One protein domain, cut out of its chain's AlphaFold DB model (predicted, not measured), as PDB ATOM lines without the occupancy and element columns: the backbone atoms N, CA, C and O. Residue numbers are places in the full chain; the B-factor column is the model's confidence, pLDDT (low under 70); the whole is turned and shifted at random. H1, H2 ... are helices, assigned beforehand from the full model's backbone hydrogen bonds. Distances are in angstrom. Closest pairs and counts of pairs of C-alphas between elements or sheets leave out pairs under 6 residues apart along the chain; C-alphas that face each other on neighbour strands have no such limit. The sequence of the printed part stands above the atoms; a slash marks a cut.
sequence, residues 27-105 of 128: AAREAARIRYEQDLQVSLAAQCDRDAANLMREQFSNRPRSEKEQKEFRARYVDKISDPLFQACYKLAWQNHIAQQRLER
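What this domain is: This is residues 27 to 105 of the 128 residues of an uncharacterized protein of Neisseria zalophi (UniProt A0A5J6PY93). Two helices, H3 and H4, meet near their ends at Asp 83 as a wide V, and the helical hairpin of H1 and H2 packs on the V near its corner, H1 on H4 and H2 on H3. Residues 27 to 33, 66 to 72 and 98 to 105 stick out from this body. The printed part has 79 residues with four named helices, H1 to H4 along the chain, and no named strand: the class is all helix. The whole is loose, with a radius of gyration of the C-alphas of 14.4 A, and flat, spanning 47 by 37 by 14 A.

How they stand to each other: H4, residues 84 to 105, touches H1, residues 27 to 46, at a steep tilt of 58 degrees, opposite ways. H4 touches H1 with its residues 90 to 94 alone, and H1 touches H4 with its residues 44 to 45 alone; the closest C-alphas of the two helices, those of Tyr 90 and Ala 45, are 5.8 A apart. H1 touches H2, residues 50 to 60, with its residues 38 to 46 alone; they form a hairpin at a shallow tilt of 19 degrees, opposite ways, closest at the C-alphas of Ala 46 and Ala 53, 5.0 A. H2 touches residues 77 to 81 of H3, residues 67 to 82, at a steep tilt of 48 degrees, opposite ways, closest at the C-alphas of Ala 52 and Lys 80, 5.7 A. H3 and H4 are close but not clearly touching, at 71 degrees, only just about perpendicular. H1 and H3 are apart; H2 and H4 are only just apart, at 8.3 A. In each of H1, H2, H3 and H4 every O i to N i+4 pair is within hydrogen-bond range.

Where its parts are: H4 is 31.6 A from first to last C-alpha, ending at C-alpha 105 (32.751, -28.453, -35.407). H1 is 28.4 A, beginning at C-alpha 27 (8.359, -42.299, -36.184). H3 is 22.0 A and H2 15.3 A.

The domain as a whole: The two C-alphas farthest apart, of Lys 68 and Arg 105, are 47.0 A apart. The printed part has no cut and no long link. No printed residue is under 70 in pLDDT; the mean of the printed part is 92.5.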
ATOM      1  N   ALA A  27       9.297 -43.319 -35.718       88.06
ATOM      2  CA  ALA A  27       8.359 -42.299 -36.184       88.06
ATOM      3  C   ALA A  27       8.373 -41.047 -35.289       88.06
ATOM      4  O   ALA A  27       8.409 -39.925 -35.790       88.06
ATOM      5  N   ALA A  28       8.435 -41.218 -33.964       90.44
ATOM      6  CA  ALA A  28       8.540 -40.102 -33.024       90.44
ATOM      7  C   ALA A  28       9.837 -39.293 -33.210       90.44
ATOM      8  O   ALA A  28       9.812 -38.061 -33.175       90.44
ATOM      9  N   ARG A  29      10.974 -39.962 -33.453       89.06
ATOM     10  CA  ARG A  29      12.255 -39.289 -33.732       89.06
ATOM     11  C   ARG A  29      12.230 -38.547 -35.062       89.06
ATOM     12  O   ARG A  29      12.759 -37.445 -35.137       89.06
ATOM     13  N   GLU A  30      11.645 -39.135 -36.098       92.19
ATOM     14  CA  GLU A  30      11.499 -38.480 -37.402       92.19
ATOM     15  C   GLU A  30      10.600 -37.245 -37.298       92.19
ATOM     16  O   GLU A  30      10.995 -36.167 -37.735       92.19
ATOM     17  N   ALA A  31       9.460 -37.348 -36.608       91.31
ATOM     18  CA  ALA A  31       8.595 -36.204 -36.336       91.31
ATOM     19  C   ALA A  31       9.319 -35.100 -35.542       91.31
ATOM     20  O   ALA A  31       9.159 -33.918 -35.845       91.31
ATOM     21  N   ALA A  32      10.145 -35.468 -34.559       92.56
ATOM     22  CA  ALA A  32      10.954 -34.512 -33.808       92.56
ATOM     23  C   ALA A  32      12.019 -33.825 -34.682       92.56
ATOM     24  O   ALA A  32      12.200 -32.616 -34.562       92.56
ATOM     25  N   ARG A  33      12.684 -34.560 -35.588       93.69
ATOM     26  CA  ARG A  33      13.641 -33.977 -36.548       93.69
ATOM     27  C   ARG A  33      12.959 -32.982 -37.481       93.69
ATOM     28  O   ARG A  33      13.454 -31.875 -37.633       93.69
ATOM     29  N   ILE A  34      11.803 -33.347 -38.035       93.44
ATOM     30  CA  ILE A  34      11.034 -32.464 -38.920       93.44
ATOM     31  C   ILE A  34      10.636 -31.182 -38.183       93.44
ATOM     32  O   ILE A  34      10.824 -30.090 -38.711       93.44
ATOM     33  N   ARG A  35      10.130 -31.290 -36.947       93.31
ATOM     34  CA  ARG A  35       9.789 -30.111 -36.134       93.31
ATOM     35  C   ARG A  35      11.003 -29.233 -35.862       93.31
ATOM     36  O   ARG A  35      10.916 -28.023 -36.014       93.31
ATOM     37  N   TYR A  36      12.137 -29.839 -35.522       94.25
ATOM     38  CA  TYR A  36      13.383 -29.110 -35.311       94.25
ATOM     39  C   TYR A  36      13.826 -28.346 -36.568       94.25
ATOM     40  O   TYR A  36      14.186 -27.175 -36.480       94.25
ATOM     41  N   GLU A  37      13.759 -28.974 -37.743       93.38
ATOM     42  CA  GLU A  37      14.082 -28.322 -39.018       93.38
ATOM     43  C   GLU A  37      13.122 -27.168 -39.337       93.38
ATOM     44  O   GLU A  37      13.558 -26.103 -39.776       93.38
ATOM     45  N   GLN A  38      11.825 -27.350 -39.076       94.12
ATOM     46  CA  GLN A  38      10.812 -26.304 -39.238       94.12
ATOM     47  C   GLN A  38      11.067 -25.120 -38.300       94.12
ATOM     48  O   GLN A  38      11.077 -23.972 -38.744       94.12
ATOM     49  N   ASP A  39      11.328 -25.385 -37.021       95.12
ATOM     50  CA  ASP A  39      11.623 -24.353 -36.026       95.12
ATOM     51  C   ASP A  39      12.921 -23.613 -36.349       95.12
ATOM     52  O   ASP A  39      12.983 -22.390 -36.203       95.12
ATOM     53  N   LEU A  40      13.933 -24.319 -36.864       95.25
ATOM     54  CA  LEU A  40      15.164 -23.706 -37.348       95.25
ATOM     55  C   LEU A  40      14.866 -22.724 -38.485       95.25
ATOM     56  O   LEU A  40      15.268 -21.564 -38.398       95.25
ATOM     57  N   GLN A  41      14.114 -23.139 -39.508       94.25
ATOM     58  CA  GLN A  41      13.739 -22.260 -40.622       94.25
ATOM     59  C   GLN A  41      12.966 -21.025 -40.143       94.25
ATOM     60  O   GLN A  41      13.295 -19.905 -40.535       94.25
ATOM     61  N   VAL A  42      11.993 -21.203 -39.244       95.44
ATOM     62  CA  VAL A  42      11.244 -20.086 -38.646       95.44
ATOM     63  C   VAL A  42      12.169 -19.161 -37.854       95.44
ATOM     64  O   VAL A  42      12.050 -17.943 -37.960       95.44
ATOM     65  N   SER A  43      13.101 -19.707 -37.072       95.56
ATOM     66  CA  SER A  43      14.026 -18.907 -36.263       95.56
ATOM     67  C   SER A  43      14.992 -18.082 -37.115       95.56
ATOM     68  O   SER A  43      15.295 -16.942 -36.770       95.56
ATOM     69  N   LEU A  44      15.439 -18.628 -38.250       95.56
ATOM     70  CA  LEU A  44      16.284 -17.919 -39.209       95.56
ATOM     71  C   LEU A  44      15.488 -16.836 -39.938       95.56
ATOM     72  O   LEU A  44      15.967 -15.712 -40.065       95.56
ATOM     73  N   ALA A  45      14.250 -17.130 -40.341       94.69
ATOM     74  CA  ALA A  45      13.357 -16.136 -40.931       94.69
ATOM     75  C   ALA A  45      13.056 -14.981 -39.962       94.69
ATOM     76  O   ALA A  45      13.056 -13.824 -40.375       94.69
ATOM     77  N   ALA A  46      12.887 -15.268 -38.666       95.06
ATOM     78  CA  ALA A  46      12.570 -14.268 -37.643       95.06
ATOM     79  C   ALA A  46      13.691 -13.243 -37.405       95.06
ATOM     80  O   ALA A  46      13.420 -12.167 -36.870       95.06
ATOM     81  N   GLN A  47      14.932 -13.558 -37.795       92.94
ATOM     82  CA  GLN A  47      16.050 -12.606 -37.774       92.94
ATOM     83  C   GLN A  47      15.926 -11.541 -38.873       92.94
ATOM     84  O   GLN A  47      16.503 -10.466 -38.739       92.94
ATOM     85  N   CYS A  48      15.174 -11.835 -39.933       93.12
ATOM     86  CA  CYS A  48      15.008 -10.978 -41.103       93.12
ATOM     87  C   CYS A  48      13.668 -10.241 -41.097       93.12
ATOM     88  O   CYS A  48      13.634  -9.021 -41.211       93.12
ATOM     89  N   ASP A  49      12.567 -10.981 -40.945       93.44
ATOM     90  CA  ASP A  49      11.209 -10.439 -40.891       93.44
ATOM     91  C   ASP A  49      10.348 -11.324 -39.975       93.44
ATOM     92  O   ASP A  49      10.199 -12.534 -40.181       93.44
ATOM     93  N   ARG A  50       9.775 -10.713 -38.933       93.00
ATOM     94  CA  ARG A  50       8.929 -11.415 -37.960       93.00
ATOM     95  C   ARG A  50       7.585 -11.839 -38.544       93.00
ATOM     96  O   ARG A  50       7.087 -12.899 -38.169       93.00
ATOM     97  N   ASP A  51       7.007 -11.054 -39.445       92.94
ATOM     98  CA  ASP A  51       5.722 -11.364 -40.070       92.94
ATOM     99  C   ASP A  51       5.872 -12.558 -41.012       92.94
ATOM    100  O   ASP A  51       5.081 -13.500 -40.946       92.94
ATOM    101  N   ALA A  52       6.936 -12.578 -41.822       92.62
ATOM    102  CA  ALA A  52       7.255 -13.723 -42.674       92.62
ATOM    103  C   ALA A  52       7.498 -14.996 -41.843       92.62
ATOM    104  O   ALA A  52       6.972 -16.063 -42.165       92.62
ATOM    105  N   ALA A  53       8.221 -14.885 -40.724       94.12
ATOM    106  CA  ALA A  53       8.452 -16.007 -39.816       94.12
ATOM    107  C   ALA A  53       7.156 -16.544 -39.182       94.12
ATOM    108  O   ALA A  53       6.976 -17.760 -39.069       94.12
ATOM    109  N   ASN A  54       6.232 -15.657 -38.804       93.94
ATOM    110  CA  ASN A  54       4.920 -16.048 -38.287       93.94
ATOM    111  C   ASN A  54       4.099 -16.780 -39.356       93.94
ATOM    112  O   ASN A  54       3.538 -17.838 -39.073       93.94
ATOM    113  N   LEU A  55       4.107 -16.287 -40.597       93.38
ATOM    114  CA  LEU A  55       3.455 -16.949 -41.727       93.38
ATOM    115  C   LEU A  55       4.066 -18.334 -42.012       93.38
ATOM    116  O   LEU A  55       3.330 -19.293 -42.242       93.38
ATOM    117  N   MET A  56       5.392 -18.484 -41.933       92.31
ATOM    118  CA  MET A  56       6.063 -19.789 -42.051       92.31
ATOM    119  C   MET A  56       5.654 -20.753 -40.933       92.31
ATOM    120  O   MET A  56       5.322 -21.908 -41.200       92.31
ATOM    121  N   ARG A  57       5.588 -20.281 -39.684       93.75
ATOM    122  CA  ARG A  57       5.116 -21.088 -38.550       93.75
ATOM    123  C   ARG A  57       3.663 -21.530 -38.730       93.75
ATOM    124  O   ARG A  57       3.333 -22.691 -38.490       93.75
ATOM    125  N   GLU A  58       2.797 -20.628 -39.179       91.56
ATOM    126  CA  GLU A  58       1.404 -20.952 -39.483       91.56
ATOM    127  C   GLU A  58       1.286 -21.973 -40.620       91.56
ATOM    128  O   GLU A  58       0.437 -22.865 -40.547       91.56
ATOM    129  N   GLN A  59       2.143 -21.888 -41.642       90.69
ATOM    130  CA  GLN A  59       2.212 -22.873 -42.723       90.69
ATOM    131  C   GLN A  59       2.583 -24.264 -42.185       90.69
ATOM    132  O   GLN A  59       1.928 -25.242 -42.540       90.69
ATOM    133  N   PHE A  60       3.561 -24.366 -41.281       90.06
ATOM    134  CA  PHE A  60       3.963 -25.647 -40.681       90.06
ATOM    135  C   PHE A  60       2.933 -26.226 -39.709       90.06
ATOM    136  O   PHE A  60       2.828 -27.446 -39.580       90.06
ATOM    137  N   SER A  61       2.124 -25.377 -39.071       85.69
ATOM    138  CA  SER A  61       1.078 -25.827 -38.145       85.69
ATOM    139  C   SER A  61      -0.036 -26.652 -38.808       85.69
ATOM    140  O   SER A  61      -0.812 -27.285 -38.094       85.69
ATOM    141  N   ASN A  62      -0.135 -26.652 -40.151       76.38
ATOM    142  CA  ASN A  62      -1.162 -27.366 -40.926       76.38
ATOM    143  C   ASN A  62      -2.589 -27.176 -40.379       76.38
ATOM    144  O   ASN A  62      -3.420 -28.084 -40.407       76.38
ATOM    145  N   ARG A  63      -2.887 -25.978 -39.862       82.00
ATOM    146  CA  ARG A  63      -4.213 -25.658 -39.337       82.00
ATOM    147  C   ARG A  63      -5.258 -25.787 -40.457       82.00
ATOM    148  O   ARG A  63      -5.038 -25.201 -41.523       82.00
ATOM    149  N   PRO A  64      -6.380 -26.500 -40.237       81.38
ATOM    150  CA  PRO A  64      -7.445 -26.600 -41.226       81.38
ATOM    151  C   PRO A  64      -8.020 -25.208 -41.502       81.38
ATOM    152  O   PRO A  64      -8.309 -24.454 -40.571       81.38
ATOM    153  N   ARG A  65      -8.148 -24.868 -42.784       84.25
ATOM    154  CA  ARG A  65      -8.630 -23.572 -43.278       84.25
ATOM    155  C   ARG A  65      -9.685 -23.797 -44.345       84.25
ATOM    156  O   ARG A  65      -9.594 -24.757 -45.113       84.25
ATOM    157  N   SER A  66     -10.663 -22.903 -44.416       89.44
ATOM    158  CA  SER A  66     -11.582 -22.858 -45.552       89.44
ATOM    159  C   SER A  66     -10.834 -22.495 -46.840       89.44
ATOM    160  O   SER A  66      -9.738 -21.931 -46.818       89.44
ATOM    161  N   GLU A  67     -11.426 -22.782 -48.001       88.62
ATOM    162  CA  GLU A  67     -10.775 -22.504 -49.289       88.62
ATOM    163  C   GLU A  67     -10.469 -21.005 -49.486       88.62
ATOM    164  O   GLU A  67      -9.440 -20.648 -50.068       88.62
ATOM    165  N   LYS A  68     -11.333 -20.123 -48.959       89.88
ATOM    166  CA  LYS A  68     -11.141 -18.665 -48.989       89.88
ATOM    167  C   LYS A  68      -9.957 -18.239 -48.122       89.88
ATOM    168  O   LYS A  68      -9.036 -17.602 -48.628       89.88
ATOM    169  N   GLU A  69      -9.921 -18.685 -46.870       89.00
ATOM    170  CA  GLU A  69      -8.814 -18.398 -45.945       89.00
ATOM    171  C   GLU A  69      -7.479 -18.951 -46.465       89.00
ATOM    172  O   GLU A  69      -6.436 -18.312 -46.328       89.00
ATOM    173  N   GLN A  70      -7.497 -20.112 -47.128       88.88
ATOM    174  CA  GLN A  70      -6.305 -20.701 -47.736       88.88
ATOM    175  C   GLN A  70      -5.795 -19.886 -48.935       88.88
ATOM    176  O   GLN A  70      -4.587 -19.836 -49.179       88.88
ATOM    177  N   LYS A  71      -6.682 -19.262 -49.721       91.00
ATOM    178  CA  LYS A  71      -6.284 -18.366 -50.822       91.00
ATOM    179  C   LYS A  71      -5.691 -17.065 -50.283       91.00
ATOM    180  O   LYS A  71      -4.596 -16.696 -50.695       91.00
ATOM    181  N   GLU A  72      -6.352 -16.431 -49.319       92.75
ATOM    182  CA  GLU A  72      -5.871 -15.191 -48.694       92.75
ATOM    183  C   GLU A  72      -4.544 -15.377 -47.959       92.75
ATOM    184  O   GLU A  72      -3.666 -14.516 -48.001       92.75
ATOM    185  N   PHE A  73      -4.370 -16.511 -47.281       92.62
ATOM    186  CA  PHE A  73      -3.096 -16.831 -46.661       92.62
ATOM    187  C   PHE A  73      -1.993 -17.034 -47.697       92.62
ATOM    188  O   PHE A  73      -0.915 -16.475 -47.539       92.62
ATOM    189  N   ARG A  74      -2.248 -17.802 -48.768       91.19
ATOM    190  CA  ARG A  74      -1.246 -18.028 -49.820       91.19
ATOM    191  C   ARG A  74      -0.806 -16.726 -50.476       91.19
ATOM    192  O   ARG A  74       0.383 -16.570 -50.719       91.19
ATOM    193  N   ALA A  75      -1.730 -15.796 -50.709       93.75
ATOM    194  CA  ALA A  75      -1.396 -14.476 -51.234       93.75
ATOM    195  C   ALA A  75      -0.434 -13.724 -50.298       93.75
ATOM    196  O   ALA A  75       0.637 -13.318 -50.734       93.75
ATOM    197  N   ARG A  76      -0.764 -13.632 -49.001       92.69
ATOM    198  CA  ARG A  76       0.094 -12.985 -47.986       92.69
ATOM    199  C   ARG A  76       1.450 -13.672 -47.820       92.69
ATOM    200  O   ARG A  76       2.469 -13.010 -47.672       92.69
ATOM    201  N   TYR A  77       1.457 -15.000 -47.852       93.25
ATOM    202  CA  TYR A  77       2.664 -15.807 -47.738       93.25
ATOM    203  C   TYR A  77       3.606 -15.570 -48.919       93.25
ATOM    204  O   TYR A  77       4.793 -15.324 -48.721       93.25
ATOM    205  N   VAL A  78       3.080 -15.625 -50.147       93.06
ATOM    206  CA  VAL A  78       3.880 -15.405 -51.355       93.06
ATOM    207  C   VAL A  78       4.403 -13.981 -51.397       93.06
ATOM    208  O   VAL A  78       5.581 -13.827 -51.665       93.06
ATOM    209  N   ASP A  79       3.582 -12.980 -51.083       93.56
ATOM    210  CA  ASP A  79       3.985 -11.567 -51.060       93.56
ATOM    211  C   ASP A  79       5.179 -11.311 -50.125       93.56
ATOM    212  O   ASP A  79       6.173 -10.707 -50.517       93.56
ATOM    213  N   LYS A  80       5.139 -11.862 -48.907       91.50
ATOM    214  CA  LYS A  80       6.221 -11.691 -47.928       91.50
ATOM    215  C   LYS A  80       7.479 -12.489 -48.258       91.50
ATOM    216  O   LYS A  80       8.583 -12.017 -48.012       91.50
ATOM    217  N   ILE A  81       7.339 -13.698 -48.805       90.75
ATOM    218  CA  ILE A  81       8.493 -14.550 -49.136       90.75
ATOM    219  C   ILE A  81       9.110 -14.200 -50.495       90.75
ATOM    220  O   ILE A  81      10.294 -14.466 -50.724       90.75
ATOM    221  N   SER A  82       8.341 -13.619 -51.414       91.50
ATOM    222  CA  SER A  82       8.851 -13.154 -52.705       91.50
ATOM    223  C   SER A  82       9.627 -11.844 -52.598       91.50
ATOM    224  O   SER A  82      10.325 -11.501 -53.553       91.50
ATOM    225  N   ASP A  83       9.554 -11.147 -51.458       93.94
ATOM    226  CA  ASP A  83      10.314  -9.925 -51.222       93.94
ATOM    227  C   ASP A  83      11.828 -10.199 -51.387       93.94
ATOM    228  O   ASP A  83      12.399 -11.034 -50.670       93.94
ATOM    229  N   PRO A  84      12.512  -9.517 -52.325       94.25
ATOM    230  CA  PRO A  84      13.932  -9.738 -52.586       94.25
ATOM    231  C   PRO A  84      14.815  -9.429 -51.370       94.25
ATOM    232  O   PRO A  84      15.874 -10.042 -51.206       94.25
ATOM    233  N   LEU A  85      14.390  -8.512 -50.500       93.00
ATOM    234  CA  LEU A  85      15.121  -8.134 -49.296       93.00
ATOM    235  C   LEU A  85      15.025  -9.241 -48.240       93.00
ATOM    236  O   LEU A  85      16.042  -9.627 -47.654       93.00
ATOM    237  N   PHE A  86      13.834  -9.833 -48.081       94.62
ATOM    238  CA  PHE A  86      13.645 -11.024 -47.255       94.62
ATOM    239  C   PHE A  86      14.471 -12.201 -47.782       94.62
ATOM    240  O   PHE A  86      15.206 -12.820 -47.015       94.62
ATOM    241  N   GLN A  87      14.423 -12.486 -49.087       94.19
ATOM    242  CA  GLN A  87      15.169 -13.600 -49.683       94.19
ATOM    243  C   GLN A  87      16.682 -13.463 -49.496       94.19
ATOM    244  O   GLN A  87      17.358 -14.440 -49.156       94.19
ATOM    245  N   ALA A  88      17.220 -12.258 -49.696       96.19
ATOM    246  CA  ALA A  88      18.636 -11.986 -49.494       96.19
ATOM    247  C   ALA A  88      19.037 -12.160 -48.022       96.19
ATOM    248  O   ALA A  88      20.021 -12.849 -47.733       96.19
ATOM    249  N   CYS A  89      18.256 -11.598 -47.095       96.12
ATOM    250  CA  CYS A  89      18.515 -11.740 -45.667       96.12
ATOM    251  C   CYS A  89      18.414 -13.202 -45.216       96.12
ATOM    252  O   CYS A  89      19.318 -13.704 -44.552       96.12
ATOM    253  N   TYR A  90      17.368 -13.919 -45.631       95.94
ATOM    254  CA  TYR A  90      17.162 -15.319 -45.269       95.94
ATOM    255  C   TYR A  90      18.302 -16.209 -45.779       95.94
ATOM    256  O   TYR A  90      18.826 -17.049 -45.045       95.94
ATOM    257  N   LYS A  91      18.765 -15.973 -47.015       95.81
ATOM    258  CA  LYS A  91      19.942 -16.651 -47.572       95.81
ATOM    259  C   LYS A  91      21.197 -16.386 -46.739       95.81
ATOM    260  O   LYS A  91      21.956 -17.319 -46.482       95.81
ATOM    261  N   LEU A  92      21.417 -15.143 -46.309       96.50
ATOM    262  CA  LEU A  92      22.556 -14.794 -45.462       96.50
ATOM    263  C   LEU A  92      22.450 -15.436 -44.073       96.50
ATOM    264  O   LEU A  92      23.433 -15.998 -43.593       96.50
ATOM    265  N   ALA A  93      21.271 -15.412 -43.448       96.62
ATOM    266  CA  ALA A  93      21.020 -16.056 -42.160       96.62
ATOM    267  C   ALA A  93      21.319 -17.561 -42.226       96.62
ATOM    268  O   ALA A  93      21.995 -18.109 -41.354       96.62
ATOM    269  N   TRP A  94      20.906 -18.217 -43.313       95.50
ATOM    270  CA  TRP A  94      21.214 -19.622 -43.565       95.50
ATOM    271  C   TRP A  94      22.720 -19.878 -43.704       95.50
ATOM    272  O   TRP A  94      23.269 -20.799 -43.098       95.50
ATOM    273  N   GLN A  95      23.418 -19.041 -44.476       96.38
ATOM    274  CA  GLN A  95      24.872 -19.132 -44.628       96.38
ATOM    275  C   GLN A  95      25.607 -18.904 -43.303       96.38
ATOM    276  O   GLN A  95      26.564 -19.622 -43.012       96.38
ATOM    277  N   ASN A  96      25.144 -17.955 -42.489       96.62
ATOM    278  CA  ASN A  96      25.688 -17.688 -41.163       96.62
ATOM    279  C   ASN A  96      25.510 -18.905 -40.245       96.62
ATOM    280  O   ASN A  96      26.482 -19.368 -39.655       96.62
ATOM    281  N   HIS A  97      24.320 -19.507 -40.214       95.12
ATOM    282  CA  HIS A  97      24.077 -20.729 -39.446       95.12
ATOM    283  C   HIS A  97      25.028 -21.870 -39.844       95.12
ATOM    284  O   HIS A  97      25.655 -22.493 -38.986       95.12
ATOM    285  N   ILE A  98      25.209 -22.107 -41.150       95.19
ATOM    286  CA  ILE A  98      26.170 -23.105 -41.643       95.19
ATOM    287  C   ILE A  98      27.597 -22.756 -41.200       95.19
ATOM    288  O   ILE A  98      28.355 -23.643 -40.803       95.19
ATOM    289  N   ALA A  99      27.986 -21.484 -41.285       95.31
ATOM    290  CA  ALA A  99      29.307 -21.037 -40.863       95.31
ATOM    291  C   ALA A  99      29.525 -21.264 -39.358       95.31
ATOM    292  O   ALA A  99      30.567 -21.791 -38.976       95.31
ATOM    293  N   GLN A 100      28.530 -20.963 -38.522       94.38
ATOM    294  CA  GLN A 100      28.566 -21.222 -37.081       94.38
ATOM    295  C   GLN A 100      28.741 -22.710 -36.779       94.38
ATOM    296  O   GLN A 100      29.669 -23.073 -36.062       94.38
ATOM    297  N   GLN A 101      27.955 -23.585 -37.413       94.06
ATOM    298  CA  GLN A 101      28.106 -25.032 -37.232       94.06
ATOM    299  C   GLN A 101      29.489 -25.542 -37.658       94.06
ATOM    300  O   GLN A 101      30.041 -26.456 -37.043       94.06
ATOM    301  N   ARG A 102      30.073 -24.969 -38.718       93.75
ATOM    302  CA  ARG A 102      31.438 -25.312 -39.143       93.75
ATOM    303  C   ARG A 102      32.470 -24.881 -38.106       93.75
ATOM    304  O   ARG A 102      33.363 -25.666 -37.806       93.75
ATOM    305  N   LEU A 103      32.339 -23.675 -37.555       94.62
ATOM    306  CA  LEU A 103      33.229 -23.171 -36.507       94.62
ATOM    307  C   LEU A 103      33.125 -24.003 -35.228       94.62
ATOM    308  O   LEU A 103      34.149 -24.370 -34.664       94.62
ATOM    309  N   GLU A 104      31.913 -24.344 -34.795       92.69
ATOM    310  CA  GLU A 104      31.683 -25.224 -33.644       92.69
ATOM    311  C   GLU A 104      32.303 -26.601 -33.857       92.69
ATOM    312  O   GLU A 104      32.996 -27.109 -32.981       92.69
ATOM    313  N   ARG A 105      32.129 -27.177 -35.052       90.31
ATOM    314  CA  ARG A 105      32.751 -28.453 -35.407       90.31
ATOM    315  C   ARG A 105      34.278 -28.374 -35.370       90.31
ATOM    316  O   ARG A 105      34.908 -29.283 -34.844       90.31
TER     317      ARG A 105